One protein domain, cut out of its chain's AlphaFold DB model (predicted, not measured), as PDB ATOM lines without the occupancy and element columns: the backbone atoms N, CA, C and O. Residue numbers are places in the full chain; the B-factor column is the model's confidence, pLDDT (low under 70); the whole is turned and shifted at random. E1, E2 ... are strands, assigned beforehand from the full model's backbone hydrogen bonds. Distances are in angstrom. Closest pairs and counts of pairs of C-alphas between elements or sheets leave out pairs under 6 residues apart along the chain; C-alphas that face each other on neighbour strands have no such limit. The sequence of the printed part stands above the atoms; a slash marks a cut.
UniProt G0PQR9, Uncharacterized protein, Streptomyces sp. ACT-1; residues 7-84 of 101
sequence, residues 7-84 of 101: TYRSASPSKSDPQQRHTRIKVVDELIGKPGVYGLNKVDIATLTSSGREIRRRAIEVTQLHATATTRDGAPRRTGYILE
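This is residues 7 to 84 of the 101 residues of an uncharacterized protein of Streptomyces sp. ACT-1 (UniProt G0PQR9). With little regular structure, this is one strongly twisted, curled sheet, E4 E3 E2 E1 E5, antiparallel throughout, with long loops at residues 11 to 23 and 62 to 80. The 78 printed residues include five strands, E1 to E5 along the chain, and no named helix: all strand, only 31 residues in named elements. E1 E2 E3 E4 make a meander, each the antiparallel neighbour of the one before. The whole is compact, radius of gyration of the C-alphas 12.9 A, spanning 37 by 33 by 18 A.

Start at E1, residues 7 to 10, a hairpin with E2, residues 24 to 32; N 8 and O 25 are 2.8 A apart, within hydrogen-bond range. E2 and E3, residues 42 to 48, form a hairpin at 154 degrees; find N 46 and O 26 at 2.8 A. E3 and E4, residues 54 to 61, form another; N 45 and O 58 are 2.9 A apart. E5, residues 81 to 83, is antiparallel to E1; N 9 and O 82 are 2.8 A apart.

Find C-alpha 7 at (211.437, -32.827, 198.240), where E1 begins. E2, 20.5 A long, bends by 74 degrees at residue 29. E5 ends at C-alpha 83, (213.624, -28.578, 202.149).

The printed part has no cut. Links E1 to E2 and E4 to E5 are long. Residues 13 to 22 and 31 to 40 have pLDDT under 70.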
ATOM      1  N   THR A   7     210.175 -32.781 198.983       92.19
ATOM      2  CA  THR A   7     211.437 -32.827 198.240       92.19
ATOM      3  C   THR A   7     212.486 -31.990 198.956       92.19
ATOM      4  O   THR A   7     212.202 -30.908 199.458       92.19
ATOM      5  N   TYR A   8     213.710 -32.493 199.014       91.12
ATOM      6  CA  TYR A   8     214.840 -31.817 199.623       91.12
ATOM      7  C   TYR A   8     216.009 -31.770 198.644       91.12
ATOM      8  O   TYR A   8     216.241 -32.718 197.891       91.12
ATOM      9  N   ARG A   9     216.785 -30.689 198.702       89.56
ATOM     10  CA  ARG A   9     218.019 -30.495 197.941       89.56
ATOM     11  C   ARG A   9     219.257 -30.577 198.833       89.56
ATOM     12  O   ARG A   9     219.204 -30.184 199.989       89.56
ATOM     13  N   SER A  10     220.389 -31.041 198.322       88.06
ATOM     14  CA  SER A  10     221.645 -31.112 199.074       88.06
ATOM     15  C   SER A  10     222.103 -29.710 199.481       88.06
ATOM     16  O   SER A  10     222.126 -28.799 198.654       88.06
ATOM     17  N   ALA A  11     222.506 -29.551 200.742       84.12
ATOM     18  CA  ALA A  11     223.092 -28.310 201.248       84.12
ATOM     19  C   ALA A  11     224.482 -28.029 200.656       84.12
ATOM     20  O   ALA A  11     224.891 -26.877 200.523       84.12
ATOM     21  N   SER A  12     225.182 -29.091 200.256       77.25
ATOM     22  CA  SER A  12     226.474 -29.031 199.577       77.25
ATOM     23  C   SER A  12     226.392 -29.854 198.296       77.25
ATOM     24  O   SER A  12     226.743 -31.038 198.300       77.25
ATOM     25  N   PRO A  13     225.881 -29.280 197.193       67.50
ATOM     26  CA  PRO A  13     225.958 -29.940 195.901       67.50
ATOM     27  C   PRO A  13     227.434 -30.139 195.546       67.50
ATOM     28  O   PRO A  13     228.226 -29.194 195.552       67.50
ATOM     29  N   SER A  14     227.819 -31.383 195.264       64.25
ATOM     30  CA  SER A  14     229.167 -31.667 194.781       64.25
ATOM     31  C   SER A  14     229.347 -30.998 193.423       64.25
ATOM     32  O   SER A  14     228.638 -31.328 192.475       64.25
ATOM     33  N   LYS A  15     230.310 -30.074 193.309       59.75
ATOM     34  CA  LYS A  15     230.670 -29.443 192.024       59.75
ATOM     35  C   LYS A  15     231.157 -30.462 190.987       59.75
ATOM     36  O   LYS A  15     231.146 -30.168 189.798       59.75
ATOM     37  N   SER A  16     231.567 -31.646 191.441       60.56
ATOM     38  CA  SER A  16     232.061 -32.741 190.606       60.56
ATOM     39  C   SER A  16     230.954 -33.649 190.060       60.56
ATOM     40  O   SER A  16     231.271 -34.572 189.318       60.56
ATOM     41  N   ASP A  17     229.682 -33.429 190.420       60.56
ATOM     42  CA  ASP A  17     228.541 -34.163 189.858       60.56
ATOM     43  C   ASP A  17     227.814 -33.292 188.812       60.56
ATOM     44  O   ASP A  17     226.874 -32.568 189.155       60.56
ATOM     45  N   PRO A  18     228.232 -33.320 187.529       56.56
ATOM     46  CA  PRO A  18     227.725 -32.417 186.489       56.56
ATOM     47  C   PRO A  18     226.227 -32.575 186.203       56.56
ATOM     48  O   PRO A  18     225.611 -31.679 185.635       56.56
ATOM     49  N   GLN A  19     225.621 -33.695 186.602       56.09
ATOM     50  CA  GLN A  19     224.187 -33.938 186.435       56.09
ATOM     51  C   GLN A  19     223.373 -33.719 187.713       56.09
ATOM     52  O   GLN A  19     222.153 -33.881 187.671       56.09
ATOM     53  N   GLN A  20     224.012 -33.346 188.830       62.38
ATOM     54  CA  GLN A  20     223.340 -33.129 190.115       62.38
ATOM     55  C   GLN A  20     222.409 -34.297 190.513       62.38
ATOM     56  O   GLN A  20     221.384 -34.111 191.172       62.38
ATOM     57  N   ARG A  21     222.760 -35.523 190.100       54.75
ATOM     58  CA  ARG A  21     221.968 -36.753 190.260       54.75
ATOM     59  C   ARG A  21     221.747 -37.113 191.720       54.75
ATOM     60  O   ARG A  21     220.824 -37.856 192.022       54.75
ATOM     61  N   HIS A  22     222.586 -36.603 192.618       61.72
ATOM     62  CA  HIS A  22     222.486 -36.833 194.059       61.72
ATOM     63  C   HIS A  22     222.034 -35.599 194.841       61.72
ATOM     64  O   HIS A  22     222.044 -35.608 196.075       61.72
ATOM     65  N   THR A  23     221.640 -34.539 194.134       76.56
ATOM     66  CA  THR A  23     221.309 -33.266 194.762       76.56
ATOM     67  C   THR A  23     219.876 -33.239 195.255       76.56
ATOM     68  O   THR A  23     219.641 -32.551 196.231       76.56
ATOM     69  N   ARG A  24     218.929 -33.982 194.667       88.38
ATOM     70  CA  ARG A  24     217.520 -33.957 195.096       88.38
ATOM     71  C   ARG A  24     217.051 -35.315 195.595       88.38
ATOM     72  O   ARG A  24     217.352 -36.354 195.006       88.38
ATOM     73  N   ILE A  25     216.306 -35.297 196.689       91.31
ATOM     74  CA  ILE A  25     215.699 -36.472 197.306       91.31
ATOM     75  C   ILE A  25     214.236 -36.176 197.620       91.31
ATOM     76  O   ILE A  25     213.888 -35.042 197.927       91.31
ATOM     77  N   LYS A  26     213.385 -37.192 197.571       92.12
ATOM     78  CA  LYS A  26     211.979 -37.117 197.962       92.12
ATOM     79  C   LYS A  26     211.731 -38.066 199.116       92.12
ATOM     80  O   LYS A  26     212.192 -39.201 199.063       92.12
ATOM     81  N   VAL A  27     210.999 -37.620 200.126       91.00
ATOM     82  CA  VAL A  27     210.498 -38.496 201.188       91.00
ATOM     83  C   VAL A  27     209.408 -39.381 200.597       91.00
ATOM     84  O   VAL A  27     208.433 -38.877 200.041       91.00
ATOM     85  N   VAL A  28     209.604 -40.694 200.659       89.44
ATOM     86  CA  VAL A  28     208.687 -41.682 200.072       89.44
ATOM     87  C   VAL A  28     207.711 -42.188 201.119       89.44
ATOM     88  O   VAL A  28     206.524 -42.286 200.832       89.44
ATOM     89  N   ASP A  29     208.215 -42.470 202.315       82.75
ATOM     90  CA  ASP A  29     207.446 -43.051 203.406       82.75
ATOM     91  C   ASP A  29     207.844 -42.407 204.735       82.75
ATOM     92  O   ASP A  29     208.867 -41.715 204.819       82.75
ATOM     93  N   GLU A  30     207.007 -42.583 205.752       70.75
ATOM     94  CA  GLU A  30     207.240 -42.003 207.064       70.75
ATOM     95  C   GLU A  30     208.262 -42.808 207.886       70.75
ATOM     96  O   GLU A  30     208.970 -43.690 207.399       70.75
ATOM     97  N   LEU A  31     208.445 -42.392 209.134       65.44
ATOM     98  CA  LEU A  31     209.551 -42.786 209.994       65.44
ATOM     99  C   LEU A  31     209.653 -44.317 210.163       65.44
ATOM    100  O   LEU A  31     208.787 -44.953 210.759       65.44
ATOM    101  N   ILE A  32     210.784 -44.900 209.764       60.69
ATOM    102  CA  ILE A  32     211.163 -46.264 210.144       60.69
ATOM    103  C   ILE A  32     211.803 -46.192 211.540       60.69
ATOM    104  O   ILE A  32     213.026 -46.243 211.677       60.69
ATOM    105  N   GLY A  33     210.976 -46.041 212.583       59.16
ATOM    106  CA  GLY A  33     211.382 -46.267 213.977       59.16
ATOM    107  C   GLY A  33     210.759 -45.339 215.025       59.16
ATOM    108  O   GLY A  33     209.848 -44.569 214.746       59.16
ATOM    109  N   LYS A  34     211.199 -45.474 216.285       57.31
ATOM    110  CA  LYS A  34     210.637 -44.742 217.437       57.31
ATOM    111  C   LYS A  34     211.316 -43.373 217.621       57.31
ATOM    112  O   LYS A  34     212.542 -43.351 217.779       57.31
ATOM    113  N   PRO A  35     210.546 -42.265 217.707       56.00
ATOM    114  CA  PRO A  35     211.066 -40.950 218.072       56.00
ATOM    115  C   PRO A  35     211.923 -41.015 219.342       56.00
ATOM    116  O   PRO A  35     211.512 -41.597 220.343       56.00
ATOM    117  N   GLY A  36     213.118 -40.422 219.307       57.66
ATOM    118  CA  GLY A  36     214.001 -40.324 220.479       57.66
ATOM    119  C   GLY A  36     214.973 -41.490 220.692       57.66
ATOM    120  O   GLY A  36     215.794 -41.417 221.602       57.66
ATOM    121  N   VAL A  37     214.962 -42.525 219.842       60.06
ATOM    122  CA  VAL A  37     215.975 -43.595 219.886       60.06
ATOM    123  C   VAL A  37     217.054 -43.350 218.829       60.06
ATOM    124  O   VAL A  37     216.768 -43.253 217.632       60.06
ATOM    125  N   TYR A  38     218.307 -43.235 219.271       58.28
ATOM    126  CA  TYR A  38     219.459 -43.010 218.393       58.28
ATOM    127  C   TYR A  38     219.557 -44.135 217.346       58.28
ATOM    128  O   TYR A  38     219.465 -45.312 217.682       58.28
ATOM    129  N   GLY A  39     219.677 -43.780 216.063       61.34
ATOM    130  CA  GLY A  39     219.712 -44.738 214.951       61.34
ATOM    131  C   GLY A  39     218.355 -45.277 214.460       61.34
ATOM    132  O   GLY A  39     218.332 -45.927 213.412       61.34
ATOM    133  N   LEU A  40     217.236 -44.976 215.142       66.62
ATOM    134  CA  LEU A  40     215.869 -45.346 214.724       66.62
ATOM    135  C   LEU A  40     215.042 -44.164 214.191       66.62
ATOM    136  O   LEU A  40     213.883 -44.331 213.837       66.62
ATOM    137  N   ASN A  41     215.612 -42.964 214.101       77.88
ATOM    138  CA  ASN A  41     214.942 -41.814 213.484       77.88
ATOM    139  C   ASN A  41     215.289 -41.746 211.998       77.88
ATOM    140  O   ASN A  41     215.933 -40.794 211.548       77.88
ATOM    141  N   LYS A  42     214.941 -42.798 211.253       84.44
ATOM    142  CA  LYS A  42     215.211 -42.880 209.818       84.44
ATOM    143  C   LYS A  42     213.941 -42.698 209.011       84.44
ATOM    144  O   LYS A  42     212.863 -43.056 209.459       84.44
ATOM    145  N   VAL A  43     214.086 -42.159 207.814       87.56
ATOM    146  CA  VAL A  43     213.000 -41.942 206.859       87.56
ATOM    147  C   VAL A  43     213.386 -42.547 205.515       87.56
ATOM    148  O   VAL A  43     214.562 -42.477 205.138       87.56
ATOM    149  N   ASP A  44     212.430 -43.161 204.813       89.25
ATOM    150  CA  ASP A  44     212.677 -43.681 203.468       89.25
ATOM    151  C   ASP A  44     212.626 -42.551 202.437       89.25
ATOM    152  O   ASP A  44     211.680 -41.759 202.377       89.25
ATOM    153  N   ILE A  45     213.672 -42.469 201.620       90.69
ATOM    154  CA  ILE A  45     213.812 -41.450 200.587       90.69
ATOM    155  C   ILE A  45     214.111 -42.074 199.233       90.69
ATOM    156  O   ILE A  45     214.820 -43.072 199.131       90.69
ATOM    157  N   ALA A  46     213.666 -41.414 198.170       91.19
ATOM    158  CA  ALA A  46     214.080 -41.684 196.805       91.19
ATOM    159  C   ALA A  46     214.999 -40.569 196.309       91.19
ATOM    160  O   ALA A  46     214.677 -39.389 196.400       91.19
ATOM    161  N   THR A  47     216.136 -40.941 195.730       89.38
ATOM    162  CA  THR A  47     216.952 -40.021 194.931       89.38
ATOM    163  C   THR A  47     216.191 -39.667 193.661       89.38
ATOM    164  O   THR A  47     215.701 -40.571 192.975       89.38
ATOM    165  N   LEU A  48     216.114 -38.375 193.356       87.19
ATOM    166  CA  LEU A  48     215.480 -37.856 192.155       87.19
ATOM    167  C   LEU A  48     216.527 -37.507 191.096       87.19
ATOM    168  O   LEU A  48     217.567 -36.922 191.397       87.19
ATOM    169  N   THR A  49     216.225 -37.811 189.837       82.75
ATOM    170  CA  THR A  49     216.943 -37.229 188.697       82.75
ATOM    171  C   THR A  49     216.609 -35.745 188.546       82.75
ATOM    172  O   THR A  49     215.631 -35.244 189.103       82.75
ATOM    173  N   SER A  50     217.354 -35.046 187.689       76.19
ATOM    174  CA  SER A  50     217.039 -33.670 187.280       76.19
ATOM    175  C   SER A  50     215.629 -33.539 186.677       76.19
ATOM    176  O   SER A  50     215.013 -32.488 186.800       76.19
ATOM    177  N   SER A  51     215.093 -34.612 186.078       80.31
ATOM    178  CA  SER A  51     213.725 -34.684 185.545       80.31
ATOM    179  C   SER A  51     212.658 -35.057 186.585       80.31
ATOM    180  O   SER A  51     211.494 -35.203 186.226       80.31
ATOM    181  N   GLY A  52     213.033 -35.265 187.853       80.56
ATOM    182  CA  GLY A  52     212.115 -35.650 188.932       80.56
ATOM    183  C   GLY A  52     211.791 -37.147 189.008       80.56
ATOM    184  O   GLY A  52     210.919 -37.541 189.777       80.56
ATOM    185  N   ARG A  53     212.481 -38.003 188.243       85.00
ATOM    186  CA  ARG A  53     212.277 -39.458 188.284       85.00
ATOM    187  C   ARG A  53     212.971 -40.066 189.503       85.00
ATOM    188  O   ARG A  53     214.152 -39.818 189.729       85.00
ATOM    189  N   GLU A  54     212.264 -40.924 190.232       89.75
ATOM    190  CA  GLU A  54     212.819 -41.721 191.332       89.75
ATOM    191  C   GLU A  54     213.754 -42.815 190.783       89.75
ATOM    192  O   GLU A  54     213.352 -43.606 189.928       89.75
ATOM    193  N   ILE A  55     215.008 -42.861 191.252       87.25
ATOM    194  CA  ILE A  55     216.021 -43.818 190.750       87.25
ATOM    195  C   ILE A  55     216.643 -44.719 191.814       87.25
ATOM    196  O   ILE A  55     217.148 -45.788 191.483       87.25
ATOM    197  N   ARG A  56     216.649 -44.311 193.087       85.94
ATOM    198  CA  ARG A  56     217.262 -45.101 194.164       85.94
ATOM    199  C   ARG A  56     216.627 -44.798 195.507       85.94
ATOM    200  O   ARG A  56     216.719 -43.660 195.963       85.94
ATOM    201  N   ARG A  57     216.067 -45.825 196.152       89.50
ATOM    202  CA  ARG A  57     215.541 -45.736 197.519       89.50
ATOM    203  C   ARG A  57     216.601 -46.053 198.569       89.50
ATOM    204  O   ARG A  57     217.496 -46.863 198.312       89.50
ATOM    205  N   ARG A  58     216.542 -45.374 199.715       87.25
ATOM    206  CA  ARG A  58     217.381 -45.630 200.895       87.25
ATOM    207  C   ARG A  58     216.789 -44.958 202.131       87.25
ATOM    208  O   ARG A  58     216.215 -43.883 202.030       87.25
ATOM    209  N   ALA A  59     217.081 -45.515 203.301       87.31
ATOM    210  CA  ALA A  59     216.805 -44.859 204.571       87.31
ATOM    211  C   ALA A  59     217.921 -43.860 204.940       87.31
ATOM    212  O   ALA A  59     219.105 -44.202 204.849       87.31
ATOM    213  N   ILE A  60     217.560 -42.656 205.389       87.06
ATOM    214  CA  ILE A  60     218.497 -41.657 205.943       87.06
ATOM    215  C   ILE A  60     218.032 -41.161 207.307       87.06
ATOM    216  O   ILE A  60     216.857 -41.284 207.637       87.06
ATOM    217  N   GLU A  61     218.938 -40.587 208.098       88.06
ATOM    218  CA  GLU A  61     218.555 -40.003 209.383       88.06
ATOM    219  C   GLU A  61     217.788 -38.692 209.196       88.06
ATOM    220  O   GLU A  61     218.183 -37.819 208.424       88.06
ATOM    221  N   VAL A  62     216.724 -38.522 209.977       86.31
ATOM    222  CA  VAL A  62     215.911 -37.298 210.029       86.31
ATOM    223  C   VAL A  62     216.746 -36.062 210.378       86.31
ATOM    224  O   VAL A  62     216.452 -34.967 209.912       86.31
ATOM    225  N   THR A  63     217.827 -36.228 211.139       85.56
ATOM    226  CA  THR A  63     218.783 -35.161 211.484       85.56
ATOM    227  C   THR A  63     219.484 -34.564 210.264       85.56
ATOM    228  O   THR A  63     219.962 -33.433 210.335       85.56
ATOM    229  N   GLN A  64     219.525 -35.290 209.142       88.19
ATOM    230  CA  GLN A  64     220.082 -34.818 207.877       88.19
ATOM    231  C   GLN A  64     219.076 -34.014 207.049       88.19
ATOM    232  O   GLN A  64     219.465 -33.469 206.022       88.19
ATOM    233  N   LEU A  65     217.805 -33.946 207.453       89.44
ATOM    234  CA  LEU A  65     216.761 -33.190 206.771       89.44
ATOM    235  C   LEU A  65     216.496 -31.881 207.518       89.44
ATOM    236  O   LEU A  65     216.209 -31.852 208.715       89.44
ATOM    237  N   HIS A  66     216.603 -30.769 206.805       90.38
ATOM    238  CA  HIS A  66     216.523 -29.429 207.361       90.38
ATOM    239  C   HIS A  66     215.402 -28.649 206.696       90.38
ATOM    240  O   HIS A  66     215.318 -28.603 205.476       90.38
ATOM    241  N   ALA A  67     214.567 -27.982 207.490       89.12
ATOM    242  CA  ALA A  67     213.513 -27.121 206.957       89.12
ATOM    243  C   ALA A  67     214.068 -25.841 206.305       89.12
ATOM    244  O   ALA A  67     213.439 -25.283 205.418       89.12
ATOM    245  N   THR A  68     215.244 -25.377 206.737       87.62
ATOM    246  CA  THR A  68     215.836 -24.104 206.309       87.62
ATOM    247  C   THR A  68     217.259 -24.285 205.795       87.62
ATOM    248  O   THR A  68     218.000 -25.165 206.244       87.62
ATOM    249  N   ALA A  69     217.664 -23.406 204.874       86.06
ATOM    250  CA  ALA A  69     219.019 -23.386 204.319       86.06
ATOM    251  C   ALA A  69     220.087 -22.902 205.312       86.06
ATOM    252  O   ALA A  69     221.280 -23.142 205.115       86.06
ATOM    253  N   THR A  70     219.665 -22.232 206.381       87.38
ATOM    254  CA  THR A  70     220.526 -21.646 207.406       87.38
ATOM    255  C   THR A  70     220.442 -22.413 208.726       87.38
ATOM    256  O   THR A  70     219.446 -23.078 209.043       87.38
ATOM    257  N   THR A  71     221.527 -22.363 209.494       85.69
ATOM    258  CA  THR A  71     221.560 -22.783 210.896       85.69
ATOM    259  C   THR A  71     220.841 -21.753 211.769       85.69
ATOM    260  O   THR A  71     220.445 -20.686 211.300       85.69
ATOM    261  N   ARG A  72     220.675 -22.069 213.058       82.94
ATOM    262  CA  ARG A  72     220.086 -21.142 214.036       82.94
ATOM    263  C   ARG A  72     220.851 -19.815 214.107       82.94
ATOM    264  O   ARG A  72     220.228 -18.775 214.258       82.94
ATOM    265  N   ASP A  73     222.166 -19.862 213.922       86.38
ATOM    266  CA  ASP A  73     223.058 -18.696 213.943       86.38
ATOM    267  C   ASP A  73     223.093 -17.938 212.602       86.38
ATOM    268  O   ASP A  73     223.923 -17.057 212.399       86.38
ATOM    269  N   GLY A  74     222.234 -18.304 211.643       84.62
ATOM    270  CA  GLY A  74     222.156 -17.665 210.328       84.62
ATOM    271  C   GLY A  74     223.221 -18.121 209.326       84.62
ATOM    272  O   GLY A  74     223.198 -17.691 208.174       84.62
ATOM    273  N   ALA A  75     224.128 -19.025 209.707       86.00
ATOM    274  CA  ALA A  75     225.157 -19.529 208.802       86.00
ATOM    275  C   ALA A  75     224.570 -20.507 207.762       86.00
ATOM    276  O   ALA A  75     223.684 -21.300 208.095       86.00
ATOM    277  N   PRO A  76     225.063 -20.528 206.509       84.69
ATOM    278  CA  PRO A  76     224.641 -21.517 205.520       84.69
ATOM    279  C   PRO A  76     224.961 -22.943 205.976       84.69
ATOM    280  O   PRO A  76     226.080 -23.233 206.411       84.69
ATOM    281  N   ARG A  77     224.008 -23.865 205.824       82.94
ATOM    282  CA  ARG A  77     224.251 -25.284 206.097       82.94
ATOM    283  C   ARG A  77     225.236 -25.858 205.082       82.94
ATOM    284  O   ARG A  77     225.135 -25.604 203.887       82.94
ATOM    285  N   ARG A  78     226.197 -26.641 205.574       83.06
ATOM    286  CA  ARG A  78     227.233 -27.310 204.764       83.06
ATOM    287  C   ARG A  78     226.999 -28.812 204.614       83.06
ATOM    288  O   ARG A  78     227.730 -29.478 203.887       83.06
ATOM    289  N   THR A  79     226.014 -29.358 205.311       85.06
ATOM    290  CA  THR A  79     225.724 -30.791 205.356       85.06
ATOM    291  C   THR A  79     224.218 -31.025 205.335       85.06
ATOM    292  O   THR A  79     223.432 -30.117 205.610       85.06
ATOM    293  N   GLY A  80     223.835 -32.254 204.989       88.38
ATOM    294  CA  GLY A  80     222.439 -32.667 204.921       88.38
ATOM    295  C   GLY A  80     221.706 -32.137 203.692       88.38
ATOM    296  O   GLY A  80     222.306 -31.717 202.698       88.38
ATOM    297  N   TYR A  81     220.385 -32.185 203.779       90.62
ATOM    298  CA  TYR A  81     219.449 -31.787 202.750       90.62
ATOM    299  C   TYR A  81     218.499 -30.731 203.302       90.62
ATOM    300  O   TYR A  81     218.033 -30.814 204.435       90.62
ATOM    301  N   ILE A  82     218.221 -29.727 202.491       91.19
ATOM    302  CA  ILE A  82     217.381 -28.580 202.794       91.19
ATOM    303  C   ILE A  82     216.065 -28.774 202.060       91.19
ATOM    304  O   ILE A  82     216.080 -29.131 200.884       91.19
ATOM    305  N   LEU A  83     214.951 -28.531 202.740       91.94
ATOM    306  CA  LEU A  83     213.624 -28.578 202.149       91.94
ATOM    307  C   LEU A  83     213.607 -27.668 200.925       91.94
ATOM    308  O   LEU A  83     213.978 -26.494 200.987       91.94
ATOM    309  N   GLU A  84     213.250 -28.249 199.791       88.00
ATOM    310  CA  GLU A  84     212.984 -27.485 198.594       88.00
ATOM    311  C   GLU A  84     211.530 -27.046 198.704       88.00
ATOM    312  O   GLU A  84     210.636 -27.893 198.763       88.00
TER     313      GLU A  84